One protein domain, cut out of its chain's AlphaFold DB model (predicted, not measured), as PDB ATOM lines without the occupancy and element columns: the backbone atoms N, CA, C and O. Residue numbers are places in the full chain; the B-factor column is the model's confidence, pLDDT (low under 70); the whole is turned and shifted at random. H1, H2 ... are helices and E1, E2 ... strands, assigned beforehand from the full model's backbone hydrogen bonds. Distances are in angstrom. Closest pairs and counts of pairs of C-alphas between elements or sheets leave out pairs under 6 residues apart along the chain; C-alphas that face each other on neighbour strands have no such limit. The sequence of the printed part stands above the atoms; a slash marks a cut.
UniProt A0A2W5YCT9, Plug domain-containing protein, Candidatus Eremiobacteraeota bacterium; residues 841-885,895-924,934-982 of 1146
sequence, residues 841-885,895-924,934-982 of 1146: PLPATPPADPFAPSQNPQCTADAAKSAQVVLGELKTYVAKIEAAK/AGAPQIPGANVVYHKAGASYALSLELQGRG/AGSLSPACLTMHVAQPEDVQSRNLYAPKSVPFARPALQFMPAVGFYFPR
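This is residues 841 to 885, 895 to 924 and 934 to 982 of the 1146 residues of the protein "Plug domain-containing protein" of Candidatus Eremiobacteraeota bacterium (UniProt A0A2W5YCT9). A strongly twisted sheet of five strands has one long helix, H1, running slantwise over one face, and a short helix, H2, only grazes the sheet. Long stretches without named elements, residues 841 to 860 and 955 to 969, make up much of the rest. The printed part has 124 residues, in chain order H1 E1 E2 E3 H2 E4 E5; the sheet, E1 E2 E4 E5 E3, is mixed, and the class is mixed, helices and strands, with under half of the residues in named elements. It is compact, with a radius of gyration of the C-alphas of 13.9 A, and spans 38 by 32 by 31 A.

E1, residues 903 to 910, is 20.9 A long and starts at C-alpha 903 (-37.152, -4.697, 6.550). E2, residues 913 to 920, is 22.8 A. E4, residues 970 to 973, is 10.4 A; E5, residues 977 to 981, 12.2 A; E3, residues 944 to 947, 9.9 A. H1, residues 861 to 883, is 31.6 A, from C-alpha 861 (-42.814, -13.733, 24.811), with a kink of 28 degrees near residue 870. H2, residues 949 to 954, is 8.8 A.

E1 and E2 form an antiparallel hairpin, N 906 to O 917 2.9 A. E2 and E4 are antiparallel, N 916 to O 972 2.9 A. E4 and E5 form a hairpin, N 979 to O 971 2.8 A. E5 and E3 are parallel, N 945 to O 978 2.8 A. H1 is on the sheet, over E2, at a height of 10.4 A and 36 degrees to E2 on the local plane. The closest C-alphas of H2 and E5, those of Val 952 and Pro 981, are 7.0 A apart. H1 and H2 are apart. Every O i to N i+4 pair is within hydrogen-bond range in H2, and 17 of 19 in H1.

The C-alphas farthest apart, of Ala 934 and Ser 954, are 37.8 A apart. Residues 886 to 894 and 925 to 933 are not printed, with C-alpha gaps of 12.2 A and 18.5 A. The link H2 to E4 is long. Residues 921 to 924, 934 to 936 and 962 to 968 have pLDDT under 70.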
ATOM      1  N   PRO A 841     -19.240 -15.591  18.575       84.06
ATOM      2  CA  PRO A 841     -18.417 -15.902  17.408       84.06
ATOM      3  C   PRO A 841     -19.236 -16.684  16.373       84.06
ATOM      4  O   PRO A 841     -20.204 -17.357  16.738       84.06
ATOM      5  N   LEU A 842     -18.868 -16.601  15.094       89.56
ATOM      6  CA  LEU A 842     -19.552 -17.372  14.053       89.56
ATOM      7  C   LEU A 842     -19.536 -18.870  14.395       89.56
ATOM      8  O   LEU A 842     -18.491 -19.396  14.792       89.56
ATOM      9  N   PRO A 843     -20.652 -19.585  14.208       89.56
ATOM     10  CA  PRO A 843     -20.729 -20.981  14.591       89.56
ATOM     11  C   PRO A 843     -19.918 -21.825  13.599       89.56
ATOM     12  O   PRO A 843     -19.880 -21.536  12.397       89.56
ATOM     13  N   ALA A 844     -19.235 -22.860  14.096       87.25
ATOM     14  CA  ALA A 844     -18.446 -23.764  13.254       87.25
ATOM     15  C   ALA A 844     -19.337 -24.578  12.298       87.25
ATOM     16  O   ALA A 844     -18.939 -24.867  11.172       87.25
ATOM     17  N   THR A 845     -20.563 -24.882  12.727       89.06
ATOM     18  CA  THR A 845     -21.607 -25.531  11.929       89.06
ATOM     19  C   THR A 845     -22.813 -24.600  11.764       89.06
ATOM     20  O   THR A 845     -23.093 -23.813  12.670       89.06
ATOM     21  N   PRO A 846     -23.544 -24.668  10.637       87.44
ATOM     22  CA  PRO A 846     -24.769 -23.894  10.451       87.44
ATOM     23  C   PRO A 846     -25.777 -24.136  11.588       87.44
ATOM     24  O   PRO A 846     -25.953 -25.291  11.993       87.44
ATOM     25  N   PRO A 847     -26.457 -23.096  12.108       86.69
ATOM     26  CA  PRO A 847     -27.555 -23.283  13.052       86.69
ATOM     27  C   PRO A 847     -28.663 -24.157  12.445       86.69
ATOM     28  O   PRO A 847     -29.017 -23.977  11.283       86.69
ATOM     29  N   ALA A 848     -29.232 -25.076  13.233       89.00
ATOM     30  CA  ALA A 848     -30.276 -25.994  12.759       89.00
ATOM     31  C   ALA A 848     -31.565 -25.268  12.319       89.00
ATOM     32  O   ALA A 848     -32.187 -25.666  11.339       89.00
ATOM     33  N   ASP A 849     -31.939 -24.188  13.014       93.31
ATOM     34  CA  ASP A 849     -32.957 -23.235  12.562       93.31
ATOM     35  C   ASP A 849     -32.502 -21.806  12.902       93.31
ATOM     36  O   ASP A 849     -32.678 -21.356  14.037       93.31
ATOM     37  N   PRO A 850     -31.880 -21.078  11.958       91.88
ATOM     38  CA  PRO A 850     -31.423 -19.719  12.220       91.88
ATOM     39  C   PRO A 850     -32.579 -18.717  12.370       91.88
ATOM     40  O   PRO A 850     -32.334 -17.596  12.807       91.88
ATOM     41  N   PHE A 851     -33.819 -19.101  12.035       95.56
ATOM     42  CA  PHE A 851     -35.021 -18.264  12.139       95.56
ATOM     43  C   PHE A 851     -35.852 -18.559  13.392       95.56
ATOM     44  O   PHE A 851     -36.908 -17.959  13.586       95.56
ATOM     45  N   ALA A 852     -35.402 -19.470  14.255       93.25
ATOM     46  CA  ALA A 852     -36.009 -19.623  15.566       93.25
ATOM     47  C   ALA A 852     -35.685 -18.383  16.424       93.25
ATOM     48  O   ALA A 852     -34.515 -17.987  16.491       93.25
ATOM     49  N   PRO A 853     -36.676 -17.773  17.105       91.00
ATOM     50  CA  PRO A 853     -36.402 -16.727  18.079       91.00
ATOM     51  C   PRO A 853     -35.387 -17.215  19.108       91.00
ATOM     52  O   PRO A 853     -35.461 -18.349  19.592       91.00
ATOM     53  N   SER A 854     -34.428 -16.356  19.436       87.69
ATOM     54  CA  SER A 854     -33.403 -16.667  20.422       87.69
ATOM     55  C   SER A 854     -34.044 -16.989  21.772       87.69
ATOM     56  O   SER A 854     -34.903 -16.252  22.245       87.69
ATOM     57  N   GLN A 855     -33.555 -18.037  22.437       87.62
ATOM     58  CA  GLN A 855     -33.900 -18.357  23.833       87.62
ATOM     59  C   GLN A 855     -33.216 -17.402  24.834       87.62
ATOM     60  O   GLN A 855     -33.107 -17.693  26.024       87.62
ATOM     61  N   ASN A 856     -32.690 -16.273  24.350       79.38
ATOM     62  CA  ASN A 856     -32.114 -15.229  25.176       79.38
ATOM     63  C   ASN A 856     -33.197 -14.693  26.133       79.38
ATOM     64  O   ASN A 856     -34.258 -14.295  25.656       79.38
ATOM     65  N   PRO A 857     -32.936 -14.603  27.451       76.94
ATOM     66  CA  PRO A 857     -33.877 -14.026  28.413       76.94
ATOM     67  C   PRO A 857     -34.363 -12.608  28.069       76.94
ATOM     68  O   PRO A 857     -35.401 -12.182  28.561       76.94
ATOM     69  N   GLN A 858     -33.623 -11.869  27.232       73.56
ATOM     70  CA  GLN A 858     -34.018 -10.547  26.730       73.56
ATOM     71  C   GLN A 858     -35.074 -10.596  25.605       73.56
ATOM     72  O   GLN A 858     -35.653  -9.564  25.272       73.56
ATOM     73  N   CYS A 859     -35.341 -11.765  25.020       86.50
ATOM     74  CA  CYS A 859     -36.439 -11.981  24.087       86.50
ATOM     75  C   CYS A 859     -37.704 -12.377  24.864       86.50
ATOM     76  O   CYS A 859     -37.941 -13.551  25.145       86.50
ATOM     77  N   THR A 860     -38.510 -11.385  25.253       84.19
ATOM     78  CA  THR A 860     -39.791 -11.627  25.940       84.19
ATOM     79  C   THR A 860     -40.768 -12.387  25.038       84.19
ATOM     80  O   THR A 860     -40.606 -12.396  23.822       84.19
ATOM     81  N   ALA A 861     -41.818 -12.995  25.598       85.25
ATOM     82  CA  ALA A 861     -42.814 -13.733  24.811       85.25
ATOM     83  C   ALA A 861     -43.466 -12.876  23.703       85.25
ATOM     84  O   ALA A 861     -43.648 -13.356  22.584       85.25
ATOM     85  N   ASP A 862     -43.741 -11.596  23.974       72.88
ATOM     86  CA  ASP A 862     -44.315 -10.671  22.987       72.88
ATOM     87  C   ASP A 862     -43.296 -10.236  21.927       72.88
ATOM     88  O   ASP A 862     -43.616 -10.163  20.734       72.88
ATOM     89  N   ALA A 863     -42.041 -10.007  22.332       75.31
ATOM     90  CA  ALA A 863     -40.952  -9.731  21.399       75.31
ATOM     91  C   ALA A 863     -40.654 -10.956  20.522       75.31
ATOM     92  O   ALA A 863     -40.426 -10.804  19.325       75.31
ATOM     93  N   ALA A 864     -40.728 -12.165  21.086       87.38
ATOM     94  CA  ALA A 864     -40.603 -13.425  20.368       87.38
ATOM     95  C   ALA A 864     -41.747 -13.589  19.367       87.38
ATOM     96  O   ALA A 864     -41.483 -13.896  18.212       87.38
ATOM     97  N   LYS A 865     -42.997 -13.317  19.762       87.06
ATOM     98  CA  LYS A 865     -44.166 -13.367  18.870       87.06
ATOM     99  C   LYS A 865     -44.049 -12.369  17.713       87.06
ATOM    100  O   LYS A 865     -44.349 -12.712  16.575       87.06
ATOM    101  N   SER A 866     -43.556 -11.162  17.983       79.75
ATOM    102  CA  SER A 866     -43.318 -10.139  16.954       79.75
ATOM    103  C   SER A 866     -42.158 -10.520  16.028       79.75
ATOM    104  O   SER A 866     -42.274 -10.427  14.807       79.75
ATOM    105  N   ALA A 867     -41.059 -11.023  16.595       87.69
ATOM    106  CA  ALA A 867     -39.918 -11.518  15.837       87.69
ATOM    107  C   ALA A 867     -40.286 -12.741  14.987       87.69
ATOM    108  O   ALA A 867     -39.804 -12.844  13.867       87.69
ATOM    109  N   GLN A 868     -41.167 -13.630  15.464       91.75
ATOM    110  CA  GLN A 868     -41.646 -14.804  14.722       91.75
ATOM    111  C   GLN A 868     -42.318 -14.431  13.403       91.75
ATOM    112  O   GLN A 868     -42.140 -15.156  12.430       91.75
ATOM    113  N   VAL A 869     -43.047 -13.312  13.344       88.12
ATOM    114  CA  VAL A 869     -43.665 -12.839  12.095       88.12
ATOM    115  C   VAL A 869     -42.578 -12.510  11.069       88.12
ATOM    116  O   VAL A 869     -42.557 -13.073   9.979       88.12
ATOM    117  N   VAL A 870     -41.612 -11.671  11.449       88.38
ATOM    118  CA  VAL A 870     -40.521 -11.246  10.556       88.38
ATOM    119  C   VAL A 870     -39.614 -12.416  10.179       88.38
ATOM    120  O   VAL A 870     -39.251 -12.580   9.017       88.38
ATOM    121  N   LEU A 871     -39.258 -13.250  11.156       93.31
ATOM    122  CA  LEU A 871     -38.436 -14.443  10.968       93.31
ATOM    123  C   LEU A 871     -39.147 -15.491  10.103       93.31
ATOM    124  O   LEU A 871     -38.491 -16.163   9.312       93.31
ATOM    125  N   GLY A 872     -40.474 -15.602  10.202       94.19
ATOM    126  CA  GLY A 872     -41.300 -16.461   9.354       94.19
ATOM    127  C   GLY A 872     -41.327 -16.000   7.895       94.19
ATOM    128  O   GLY A 872     -41.145 -16.816   6.987       94.19
ATOM    129  N   GLU A 873     -41.460 -14.695   7.657       92.94
ATOM    130  CA  GLU A 873     -41.361 -14.116   6.310       92.94
ATOM    131  C   GLU A 873     -39.945 -14.268   5.732       92.94
ATOM    132  O   GLU A 873     -39.781 -14.675   4.583       92.94
ATOM    133  N   LEU A 874     -38.905 -14.057   6.548       94.44
ATOM    134  CA  LEU A 874     -37.504 -14.317   6.184       94.44
ATOM    135  C   LEU A 874     -37.263 -15.781   5.816       94.44
ATOM    136  O   LEU A 874     -36.605 -16.068   4.816       94.44
ATOM    137  N   LYS A 875     -37.826 -16.711   6.591       95.62
ATOM    138  CA  LYS A 875     -37.752 -18.152   6.324       95.62
ATOM    139  C   LYS A 875     -38.437 -18.504   5.003       95.62
ATOM    140  O   LYS A 875     -37.894 -19.285   4.224       95.62
ATOM    141  N   THR A 876     -39.579 -17.882   4.713       93.81
ATOM    142  CA  THR A 876     -40.300 -18.041   3.439       93.81
ATOM    143  C   THR A 876     -39.511 -17.459   2.264       93.81
ATOM    144  O   THR A 876     -39.431 -18.082   1.203       93.81
ATOM    145  N   TYR A 877     -38.876 -16.299   2.455       95.19
ATOM    146  CA  TYR A 877     -37.971 -15.693   1.477       95.19
ATOM    147  C   TYR A 877     -36.819 -16.652   1.154       95.19
ATOM    148  O   TYR A 877     -36.563 -16.947  -0.011       95.19
ATOM    149  N   VAL A 878     -36.163 -17.197   2.182       95.56
ATOM    150  CA  VAL A 878     -35.063 -18.156   2.033       95.56
ATOM    151  C   VAL A 878     -35.498 -19.442   1.339       95.56
ATOM    152  O   VAL A 878     -34.828 -19.876   0.406       95.56
ATOM    153  N   ALA A 879     -36.653 -20.005   1.695       94.62
ATOM    154  CA  ALA A 879     -37.182 -21.195   1.031       94.62
ATOM    155  C   ALA A 879     -37.374 -20.994  -0.486       94.62
ATOM    156  O   ALA A 879     -37.103 -21.907  -1.265       94.62
ATOM    157  N   LYS A 880     -37.775 -19.793  -0.929       94.81
ATOM    158  CA  LYS A 880     -37.885 -19.465  -2.363       94.81
ATOM    159  C   LYS A 880     -36.530 -19.411  -3.068       94.81
ATOM    160  O   LYS A 880     -36.433 -19.848  -4.211       94.81
ATOM    161  N   ILE A 881     -35.490 -18.903  -2.405       95.56
ATOM    162  CA  ILE A 881     -34.124 -18.897  -2.955       95.56
ATOM    163  C   ILE A 881     -33.634 -20.328  -3.158       95.56
ATOM    164  O   ILE A 881     -33.110 -20.657  -4.221       95.56
ATOM    165  N   GLU A 882     -33.823 -21.170  -2.142       94.75
ATOM    166  CA  GLU A 882     -33.429 -22.579  -2.178       94.75
ATOM    167  C   GLU A 882     -34.175 -23.338  -3.279       94.75
ATOM    168  O   GLU A 882     -33.558 -24.071  -4.048       94.75
ATOM    169  N   ALA A 883     -35.482 -23.103  -3.428       94.12
ATOM    170  CA  ALA A 883     -36.288 -23.706  -4.490       94.12
ATOM    171  C   ALA A 883     -35.875 -23.251  -5.902       94.12
ATOM    172  O   ALA A 883     -36.042 -23.999  -6.861       94.12
ATOM    173  N   ALA A 884     -35.327 -22.041  -6.041       93.38
ATOM    174  CA  ALA A 884     -34.860 -21.503  -7.317       93.38
ATOM    175  C   ALA A 884     -33.440 -21.967  -7.700       93.38
ATOM    176  O   ALA A 884     -32.934 -21.601  -8.763       93.38
ATOM    177  N   LYS A 885     -32.772 -22.757  -6.849       95.75
ATOM    178  CA  LYS A 885     -31.438 -23.293  -7.123       95.75
ATOM    179  C   LYS A 885     -31.483 -24.304  -8.269       95.75
ATOM    180  O   LYS A 885     -32.259 -25.254  -8.255       95.75
ATOM    181  N   ALA A 895     -37.093 -13.955  -8.282       89.19
ATOM    182  CA  ALA A 895     -38.386 -13.423  -8.706       89.19
ATOM    183  C   ALA A 895     -39.488 -13.746  -7.677       89.19
ATOM    184  O   ALA A 895     -39.577 -14.867  -7.178       89.19
ATOM    185  N   GLY A 896     -40.349 -12.765  -7.375       85.75
ATOM    186  CA  GLY A 896     -41.534 -12.967  -6.531       85.75
ATOM    187  C   GLY A 896     -41.245 -13.233  -5.049       85.75
ATOM    188  O   GLY A 896     -42.031 -13.916  -4.382       85.75
ATOM    189  N   ALA A 897     -40.121 -12.747  -4.519       82.50
ATOM    190  CA  ALA A 897     -39.824 -12.851  -3.094       82.50
ATOM    191  C   ALA A 897     -40.795 -11.981  -2.257       82.50
ATOM    192  O   ALA A 897     -41.174 -10.897  -2.710       82.50
ATOM    193  N   PRO A 898     -41.262 -12.455  -1.084       84.56
ATOM    194  CA  PRO A 898     -42.198 -11.699  -0.254       84.56
ATOM    195  C   PRO A 898     -41.546 -10.407   0.257       84.56
ATOM    196  O   PRO A 898     -40.358 -10.389   0.578       84.56
ATOM    197  N   GLN A 899     -42.327  -9.328   0.331       84.19
ATOM    198  CA  GLN A 899     -41.922  -8.122   1.053       84.19
ATOM    199  C   GLN A 899     -41.936  -8.435   2.548       84.19
ATOM    200  O   GLN A 899     -42.917  -8.985   3.044       84.19
ATOM    201  N   ILE A 900     -40.863  -8.093   3.257       88.12
ATOM    202  CA  ILE A 900     -40.763  -8.345   4.695       88.12
ATOM    203  C   ILE A 900     -41.193  -7.073   5.426       88.12
ATOM    204  O   ILE A 900     -40.541  -6.038   5.260       88.12
ATOM    205  N   PRO A 901     -42.274  -7.101   6.225       80.25
ATOM    206  CA  PRO A 901     -42.709  -5.925   6.968       80.25
ATOM    207  C   PRO A 901     -41.569  -5.363   7.828       80.25
ATOM    208  O   PRO A 901     -40.942  -6.099   8.588       80.25
ATOM    209  N   GLY A 902     -41.271  -4.070   7.677       77.88
ATOM    210  CA  GLY A 902     -40.243  -3.377   8.464       77.88
ATOM    211  C   GLY A 902     -38.784  -3.658   8.070       77.88
ATOM    212  O   GLY A 902     -37.878  -3.138   8.724       77.88
ATOM    213  N   ALA A 903     -38.513  -4.434   7.015       86.31
ATOM    214  CA  ALA A 903     -37.152  -4.697   6.550       86.31
ATOM    215  C   ALA A 903     -37.059  -4.735   5.019       86.31
ATOM    216  O   ALA A 903     -37.745  -5.508   4.355       86.31
ATOM    217  N   ASN A 904     -36.143  -3.949   4.453       88.25
ATOM    218  CA  ASN A 904     -35.738  -4.110   3.062       88.25
ATOM    219  C   ASN A 904     -34.690  -5.229   2.980       88.25
ATOM    220  O   ASN A 904     -33.659  -5.169   3.655       88.25
ATOM    221  N   VAL A 905     -34.964  -6.261   2.183       91.81
ATOM    222  CA  VAL A 905     -34.069  -7.412   2.011       91.81
ATOM    223  C   VAL A 905     -33.422  -7.359   0.641       91.81
ATOM    224  O   VAL A 905     -34.097  -7.439  -0.384       91.81
ATOM    225  N   VAL A 906     -32.094  -7.285   0.625       92.94
ATOM    226  CA  VAL A 906     -31.302  -7.311  -0.605       92.94
ATOM    227  C   VAL A 906     -30.640  -8.676  -0.751       92.94
ATOM    228  O   VAL A 906     -29.882  -9.112   0.115       92.94
ATOM    229  N   TYR A 907     -30.936  -9.357  -1.857       95.44
ATOM    230  CA  TYR A 907     -30.340 -10.644  -2.207       95.44
ATOM    231  C   TYR A 907     -28.958 -10.471  -2.848       95.44
ATOM    232  O   TYR A 907     -28.783  -9.674  -3.772       95.44
ATOM    233  N   HIS A 908     -27.987 -11.271  -2.405       94.31
ATOM    234  CA  HIS A 908     -26.637 -11.307  -2.955       94.31
ATOM    235  C   HIS A 908     -26.221 -12.743  -3.273       94.31
ATOM    236  O   HIS A 908     -26.085 -13.577  -2.379       94.31
ATOM    237  N   LYS A 909     -25.943 -13.037  -4.544       93.81
ATOM    238  CA  LYS A 909     -25.332 -14.309  -4.946       93.81
ATOM    239  C   LYS A 909     -23.882 -14.375  -4.449       93.81
ATOM    240  O   LYS A 909     -23.101 -13.459  -4.700       93.81
ATOM    241  N   ALA A 910     -23.513 -15.459  -3.769       91.75
ATOM    242  CA  ALA A 910     -22.201 -15.644  -3.144       91.75
ATOM    243  C   ALA A 910     -21.603 -17.011  -3.528       91.75
ATOM    244  O   ALA A 910     -21.511 -17.935  -2.718       91.75
ATOM    245  N   GLY A 911     -21.220 -17.159  -4.801       88.44
ATOM    246  CA  GLY A 911     -20.661 -18.405  -5.339       88.44
ATOM    247  C   GLY A 911     -21.659 -19.566  -5.275       88.44
ATOM    248  O   GLY A 911     -22.739 -19.491  -5.856       88.44
ATOM    249  N   ALA A 912     -21.301 -20.633  -4.555       90.31
ATOM    250  CA  ALA A 912     -22.175 -21.783  -4.300       90.31
ATOM    251  C   ALA A 912     -23.204 -21.542  -3.171       90.31
ATOM    252  O   ALA A 912     -23.883 -22.482  -2.761       90.31
ATOM    253  N   SER A 913     -23.303 -20.312  -2.654       94.19
ATOM    254  CA  SER A 913     -24.235 -19.869  -1.611       94.19
ATOM    255  C   SER A 913     -24.861 -18.511  -1.975       94.19
ATOM    256  O   SER A 913     -24.708 -18.011  -3.092       94.19
ATOM    257  N   TYR A 914     -25.572 -17.904  -1.033       96.25
ATOM    258  CA  TYR A 914     -26.099 -16.544  -1.123       96.25
ATOM    259  C   TYR A 914     -26.071 -15.876   0.247       96.25
ATOM    260  O   TYR A 914     -25.939 -16.540   1.276       96.25
ATOM    261  N   ALA A 915     -26.225 -14.558   0.243       96.44
ATOM    262  CA  ALA A 915     -26.425 -13.747   1.426       96.44
ATOM    263  C   ALA A 915     -27.641 -12.835   1.269       96.44
ATOM    264  O   ALA A 915     -28.024 -12.478   0.153       96.44
ATOM    265  N   LEU A 916     -28.223 -12.447   2.398       95.94
ATOM    266  CA  LEU A 916     -29.265 -11.433   2.487       95.94
ATOM    267  C   LEU A 916     -28.759 -10.275   3.342       95.94
ATOM    268  O   LEU A 916     -28.394 -10.497   4.496       95.94
ATOM    269  N   SER A 917     -28.773  -9.059   2.800       93.19
ATOM    270  CA  SER A 917     -28.624  -7.843   3.603       93.19
ATOM    271  C   SER A 917     -30.003  -7.407   4.076       93.19
ATOM    272  O   SER A 917     -30.879  -7.157   3.249       93.19
ATOM    273  N   LEU A 918     -30.194  -7.306   5.388       91.25
ATOM    274  CA  LEU A 918     -31.407  -6.771   5.991       91.25
ATOM    275  C   LEU A 918     -31.177  -5.323   6.417       91.25
ATOM    276  O   LEU A 918     -30.423  -5.035   7.352       91.25
ATOM    277  N   GLU A 919     -31.868  -4.412   5.747       84.00
ATOM    278  CA  GLU A 919     -31.956  -3.007   6.119       84.00
ATOM    279  C   GLU A 919     -33.266  -2.787   6.878       84.00
ATOM    280  O   GLU A 919     -34.347  -2.734   6.292       84.00
ATOM    281  N   LEU A 920     -33.177  -2.682   8.203       78.31
ATOM    282  CA  LEU A 920     -34.344  -2.421   9.045       78.31
ATOM    283  C   LEU A 920     -34.863  -1.002   8.768       78.31
ATOM    284  O   LEU A 920     -34.155  -0.015   8.991       78.31
ATOM    285  N   GLN A 921     -36.094  -0.898   8.277       65.88
ATOM    286  CA  GLN A 921     -36.760   0.377   8.025       65.88
ATOM    287  C   GLN A 921     -37.244   0.946   9.371       65.88
ATOM    288  O   GLN A 921     -37.919   0.247  10.119       65.88
ATOM    289  N   GLY A 922     -36.876   2.192   9.711       51.47
ATOM    290  CA  GLY A 922     -37.445   2.896  10.878       51.47
ATOM    291  C   GLY A 922     -36.482   3.531  11.890       51.47
ATOM    292  O   GLY A 922     -36.951   4.180  12.814       51.47
ATOM    293  N   ARG A 923     -35.151   3.433  11.747       50.44
ATOM    294  CA  ARG A 923     -34.217   4.109  12.686       50.44
ATOM    295  C   ARG A 923     -33.869   5.567  12.343       50.44
ATOM    296  O   ARG A 923     -33.090   6.171  13.067       50.44
ATOM    297  N   GLY A 924     -34.382   6.115  11.237       38.06
ATOM    298  CA  GLY A 924     -33.906   7.396  10.696       38.06
ATOM    299  C   GLY A 924     -34.888   8.568  10.657       38.06
ATOM    300  O   GLY A 924     -34.412   9.693  10.563       38.06
ATOM    301  N   ALA A 934     -46.758  -4.245  13.592       41.12
ATOM    302  CA  ALA A 934     -46.612  -5.689  13.573       41.12
ATOM    303  C   ALA A 934     -45.491  -6.047  12.577       41.12
ATOM    304  O   ALA A 934     -45.657  -5.855  11.375       41.12
ATOM    305  N   GLY A 935     -44.323  -6.468  13.083       53.16
ATOM    306  CA  GLY A 935     -43.137  -6.701  12.251       53.16
ATOM    307  C   GLY A 935     -41.835  -5.960  12.608       53.16
ATOM    308  O   GLY A 935     -40.898  -6.024  11.820       53.16
ATOM    309  N   SER A 936     -41.682  -5.288  13.756       61.78
ATOM    310  CA  SER A 936     -40.345  -4.796  14.155       61.78
ATOM    311  C   SER A 936     -39.464  -5.929  14.713       61.78
ATOM    312  O   SER A 936     -39.781  -6.521  15.750       61.78
ATOM    313  N   LEU A 937     -38.336  -6.228  14.060       72.38
ATOM    314  CA  LEU A 937     -37.399  -7.277  14.477       72.38
ATOM    315  C   LEU A 937     -36.528  -6.814  15.659       72.38
ATOM    316  O   LEU A 937     -35.584  -6.045  15.478       72.38
ATOM    317  N   SER A 938     -36.822  -7.291  16.873       77.25
ATOM    318  CA  SER A 938     -35.983  -7.027  18.050       77.25
ATOM    319  C   SER A 938     -34.647  -7.782  17.945       77.25
ATOM    320  O   SER A 938     -34.660  -9.015  17.889       77.25
ATOM    321  N   PRO A 939     -33.483  -7.100  17.992       76.69
ATOM    322  CA  PRO A 939     -32.178  -7.764  17.955       76.69
ATOM    323  C   PRO A 939     -31.957  -8.740  19.119       76.69
ATOM    324  O   PRO A 939     -31.189  -9.686  18.990       76.69
ATOM    325  N   ALA A 940     -32.652  -8.551  20.248       78.38
ATOM    326  CA  ALA A 940     -32.586  -9.457  21.396       78.38
ATOM    327  C   ALA A 940     -33.197 -10.843  21.109       78.38
ATOM    328  O   ALA A 940     -32.837 -11.819  21.765       78.38
ATOM    329  N   CYS A 941     -34.088 -10.931  20.116       90.00
ATOM    330  CA  CYS A 941     -34.740 -12.163  19.678       90.00
ATOM    331  C   CYS A 941     -34.011 -12.877  18.538       90.00
ATOM    332  O   CYS A 941     -34.500 -13.890  18.045       90.00
ATOM    333  N   LEU A 942     -32.838 -12.390  18.129       89.50
ATOM    334  CA  LEU A 942     -32.005 -13.007  17.104       89.50
ATOM    335  C   LEU A 942     -30.749 -13.608  17.725       89.50
ATOM    336  O   LEU A 942     -30.086 -12.986  18.553       89.50
ATOM    337  N   THR A 943     -30.361 -14.790  17.258       89.31
ATOM    338  CA  THR A 943     -29.000 -15.283  17.481       89.31
ATOM    339  C   THR A 943     -28.098 -14.626  16.439       89.31
ATOM    340  O   THR A 943     -28.108 -15.015  15.274       89.31
ATOM    341  N   MET A 944     -27.379 -13.576  16.846       90.00
ATOM    342  CA  MET A 944     -26.508 -12.795  15.963       90.00
ATOM    343  C   MET A 944     -25.035 -13.095  16.232       90.00
ATOM    344  O   MET A 944     -24.593 -13.182  17.383       90.00
ATOM    345  N   HIS A 945     -24.269 -13.173  15.152       92.69
ATOM    346  CA  HIS A 945     -22.832 -13.396  15.180       92.69
ATOM    347  C   HIS A 945     -22.049 -12.153  14.737       92.69
ATOM    348  O   HIS A 945     -22.577 -11.254  14.085       92.69
ATOM    349  N   VAL A 946     -20.759 -12.095  15.060       89.12
ATOM    350  CA  VAL A 946     -19.835 -11.108  14.473       89.12
ATOM    351  C   VAL A 946     -18.810 -11.850  13.640       89.12
ATOM    352  O   VAL A 946     -18.130 -12.735  14.154       89.12
ATOM    353  N   ALA A 947     -18.693 -11.467  12.372       91.38
ATOM    354  CA  ALA A 947     -17.670 -11.977  11.474       91.38
ATOM    355  C   ALA A 947     -16.470 -11.027  11.491       91.38
ATOM    356  O   ALA A 947     -16.598  -9.850  11.127       91.38
ATOM    357  N   GLN A 948     -15.310 -11.522  11.927       89.06
ATOM    358  CA  GLN A 948     -14.064 -10.783  11.773       89.06
ATOM    359  C   GLN A 948     -13.638 -10.768  10.299       89.06
ATOM    360  O   GLN A 948     -14.092 -11.593   9.499       89.06
ATOM    361  N   PRO A 949     -12.765  -9.830   9.916       82.44
ATOM    362  CA  PRO A 949     -12.311  -9.710   8.540       82.44
ATOM    363  C   PRO A 949     -11.687 -11.003   7.968       82.44
ATOM    364  O   PRO A 949     -11.837 -11.279   6.776       82.44
ATOM    365  N   GLU A 950     -11.044 -11.812   8.813       86.12
ATOM    366  CA  GLU A 950     -10.473 -13.121   8.474       86.12
ATOM    367  C   GLU A 950     -11.555 -14.196   8.303       86.12
ATOM    368  O   GLU A 950     -11.446 -15.053   7.423       86.12
ATOM    369  N   ASP A 951     -12.630 -14.138   9.094       89.12
ATOM    370  CA  ASP A 951     -13.769 -15.053   8.975       89.12
ATOM    371  C   ASP A 951     -14.513 -14.834   7.655       89.12
ATOM    372  O   ASP A 951     -14.898 -15.789   6.980       89.12
ATOM    373  N   VAL A 952     -14.683 -13.563   7.269       88.00
ATOM    374  CA  VAL A 952     -15.327 -13.186   6.007       88.00
ATOM    375  C   VAL A 952     -14.565 -13.774   4.821       88.00
ATOM    376  O   VAL A 952     -15.177 -14.354   3.928       88.00
ATOM    377  N   GLN A 953     -13.233 -13.685   4.827       87.44
ATOM    378  CA  GLN A 953     -12.400 -14.232   3.754       87.44
ATOM    379  C   GLN A 953     -12.351 -15.765   3.777       87.44
ATOM    380  O   GLN A 953     -12.634 -16.405   2.766       87.44
ATOM    381  N   SER A 954     -12.016 -16.363   4.923       90.25
ATOM    382  CA  SER A 954     -11.794 -17.813   5.043       90.25
ATOM    383  C   SER A 954     -13.057 -18.643   4.820       90.25
ATOM    384  O   SER A 954     -12.977 -19.765   4.321       90.25
ATOM    385  N   ARG A 955     -14.230 -18.092   5.150       90.88
ATOM    386  CA  ARG A 955     -15.528 -18.760   4.981       90.88
ATOM    387  C   ARG A 955     -16.330 -18.218   3.801       90.88
ATOM    388  O   ARG A 955     -17.493 -18.589   3.651       90.88
ATOM    389  N   ASN A 956     -15.714 -17.370   2.972       92.62
ATOM    390  CA  ASN A 956     -16.329 -16.739   1.805       92.62
ATOM    391  C   ASN A 956     -17.685 -16.077   2.138       92.62
ATOM    392  O   ASN A 956     -18.670 -16.252   1.417       92.62
ATOM    393  N   LEU A 957     -17.749 -15.372   3.277       93.62
ATOM    394  CA  LEU A 957     -18.955 -14.668   3.705       93.62
ATOM    395  C   LEU A 957     -19.129 -13.377   2.908       93.62
ATOM    396  O   LEU A 957     -18.166 -12.731   2.493       93.62
ATOM    397  N   TYR A 958     -20.377 -12.967   2.729       93.19
ATOM    398  CA  TYR A 958     -20.693 -11.698   2.104       93.19
ATOM    399  C   TYR A 958     -20.426 -10.541   3.074       93.19
ATOM    400  O   TYR A 958     -20.998 -10.456   4.158       93.19
ATOM    401  N   ALA A 959     -19.577  -9.604   2.668       89.19
ATOM    402  CA  ALA A 959     -19.445  -8.318   3.334       89.19
ATOM    403  C   ALA A 959     -19.762  -7.205   2.327       89.19
ATOM    404  O   ALA A 959     -19.167  -7.187   1.242       89.19
ATOM    405  N   PRO A 960     -20.674  -6.271   2.649       83.50
ATOM    406  CA  PRO A 960     -20.956  -5.148   1.769       83.50
ATOM    407  C   PRO A 960     -19.685  -4.314   1.567       83.50
ATOM    408  O   PRO A 960     -18.939  -4.043   2.510       83.50
ATOM    409  N   LYS A 961     -19.435  -3.891   0.322       74.19
ATOM    410  CA  LYS A 961     -18.220  -3.141  -0.062       74.19
ATOM    411  C   LYS A 961     -18.100  -1.779   0.638       74.19
ATOM    412  O   LYS A 961     -17.001  -1.239   0.727       74.19
ATOM    413  N   SER A 962     -19.212  -1.242   1.134       64.25
ATOM    414  CA  SER A 962     -19.289  -0.015   1.921       64.25
ATOM    415  C   SER A 962     -20.443  -0.127   2.915       64.25
ATOM    416  O   SER A 962     -21.594  -0.243   2.505       64.25
ATOM    417  N   VAL A 963     -20.142  -0.076   4.210       61.28
ATOM    418  CA  VAL A 963     -21.152   0.072   5.267       61.28
ATOM    419  C   VAL A 963     -21.019   1.489   5.819       61.28
ATOM    420  O   VAL A 963     -19.924   1.847   6.264       61.28
ATOM    421  N   PRO A 964     -22.074   2.323   5.789       58.44
ATOM    422  CA  PRO A 964     -22.055   3.596   6.493       58.44
ATOM    423  C   PRO A 964     -21.773   3.331   7.974       58.44
ATOM    424  O   PRO A 964     -22.444   2.502   8.587       58.44
ATOM    425  N   PHE A 965     -20.811   4.044   8.569       47.75
ATOM    426  CA  PHE A 965     -20.448   3.878   9.988       47.75
ATOM    427  C   PHE A 965     -21.664   3.988  10.930       47.75
ATOM    428  O   PHE A 965     -21.706   3.335  11.967       47.75
ATOM    429  N   ALA A 966     -22.678   4.764  10.535       47.91
ATOM    430  CA  ALA A 966     -23.891   4.999  11.308       47.91
ATOM    431  C   ALA A 966     -24.989   3.920  11.158       47.91
ATOM    432  O   ALA A 966     -25.972   3.968  11.894       47.91
ATOM    433  N   ARG A 967     -24.881   2.969  10.215       63.06
ATOM    434  CA  ARG A 967     -25.933   1.966   9.942       63.06
ATOM    435  C   ARG A 967     -25.328   0.599   9.578       63.06
ATOM    436  O   ARG A 967     -25.184   0.299   8.393       63.06
ATOM    437  N   PRO A 968     -24.957  -0.245  10.561       68.56
ATOM    438  CA  PRO A 968     -24.511  -1.603  10.265       68.56
ATOM    439  C   PRO A 968     -25.683  -2.422   9.701       68.56
ATOM    440  O   PRO A 968     -26.701  -2.593  10.369       68.56
ATOM    441  N   ALA A 969     -25.544  -2.925   8.473       76.81
ATOM    442  CA  ALA A 969     -26.522  -3.830   7.873       76.81
ATOM    443  C   ALA A 969     -26.382  -5.232   8.483       76.81
ATOM    444  O   ALA A 969     -25.281  -5.792   8.494       76.81
ATOM    445  N   LEU A 970     -27.486  -5.799   8.975       90.12
ATOM    446  CA  LEU A 970     -27.524  -7.182   9.447       90.12
ATOM    447  C   LEU A 970     -27.455  -8.108   8.231       90.12
ATOM    448  O   LEU A 970     -28.212  -7.934   7.281       90.12
ATOM    449  N   GLN A 971     -26.552  -9.080   8.249       95.06
ATOM    450  CA  GLN A 971     -26.388 -10.044   7.165       95.06
ATOM    451  C   GLN A 971     -26.967 -11.394   7.570       95.06
ATOM    452  O   GLN A 971     -26.929 -11.761   8.740       95.06
ATOM    453  N   PHE A 972     -27.457 -12.162   6.604       96.19
ATOM    454  CA  PHE A 972     -27.802 -13.570   6.776       96.19
ATOM    455  C   PHE A 972     -27.130 -14.409   5.692       96.19
ATOM    456  O   PHE A 972     -27.193 -14.062   4.515       96.19
ATOM    457  N   MET A 973     -26.522 -15.533   6.072       96.62
ATOM    458  CA  MET A 973     -26.081 -16.577   5.142       96.62
ATOM    459  C   MET A 973     -26.424 -17.955   5.707       96.62
ATOM    460  O   MET A 973     -26.177 -18.181   6.895       96.62
ATOM    461  N   PRO A 974     -26.872 -18.923   4.883       95.75
ATOM    462  CA  PRO A 974     -27.228 -20.259   5.365       95.75
ATOM    463  C   PRO A 974     -26.122 -20.940   6.178       95.75
ATOM    464  O   PRO A 974     -26.402 -21.637   7.143       95.75
ATOM    465  N   ALA A 975     -24.854 -20.700   5.827       93.38
ATOM    466  CA  ALA A 975     -23.708 -21.329   6.477       93.38
ATOM    467  C   ALA A 975     -23.446 -20.855   7.921       93.38
ATOM    468  O   ALA A 975     -22.761 -21.552   8.670       93.38
ATOM    469  N   VAL A 976     -23.926 -19.663   8.298       94.38
ATOM    470  CA  VAL A 976     -23.569 -19.006   9.572       94.38
ATOM    471  C   VAL A 976     -24.738 -18.337  10.296       94.38
ATOM    472  O   VAL A 976     -24.548 -17.839  11.399       94.38
ATOM    473  N   GLY A 977     -25.938 -18.322   9.715       95.69
ATOM    474  CA  GLY A 977     -27.081 -17.597  10.265       95.69
ATOM    475  C   GLY A 977     -26.933 -16.080  10.118       95.69
ATOM    476  O   GLY A 977     -26.389 -15.597   9.121       95.69
ATOM    477  N   PHE A 978     -27.445 -15.331  11.098       95.31
ATOM    478  CA  PHE A 978     -27.397 -13.869  11.124       95.31
ATOM    479  C   PHE A 978     -26.055 -13.358  11.665       95.31
ATOM    480  O   PHE A 978     -25.607 -13.797  12.722       95.31
ATOM    481  N   TYR A 979     -25.411 -12.404  10.990       94.62
ATOM    482  CA  TYR A 979     -24.122 -11.860  11.414       94.62
ATOM    483  C   TYR A 979     -23.903 -10.397  11.015       94.62
ATOM    484  O   TYR A 979     -24.530  -9.875  10.096       94.62
ATOM    485  N   PHE A 980     -22.959  -9.741  11.689       91.50
ATOM    486  CA  PHE A 980     -22.410  -8.447  11.288       91.50
ATOM    487  C   PHE A 980     -20.972  -8.618  10.784       91.50
ATOM    488  O   PHE A 980     -20.105  -9.021  11.568       91.50
ATOM    489  N   PRO A 981     -20.680  -8.312   9.508       88.56
ATOM    490  CA  PRO A 981     -19.309  -8.254   9.027       88.56
ATOM    491  C   PRO A 981     -18.637  -6.992   9.562       88.56
ATOM    492  O   PRO A 981     -19.114  -5.872   9.354       88.56
ATOM    493  N   ARG A 982     -17.509  -7.153  10.253       80.44
ATOM    494  CA  ARG A 982     -16.698  -6.005  10.660       80.44
ATOM    495  C   ARG A 982     -16.072  -5.376   9.408       80.44
ATOM    496  O   ARG A 982     -15.483  -6.116   8.619       80.44
TER     497      ARG A 982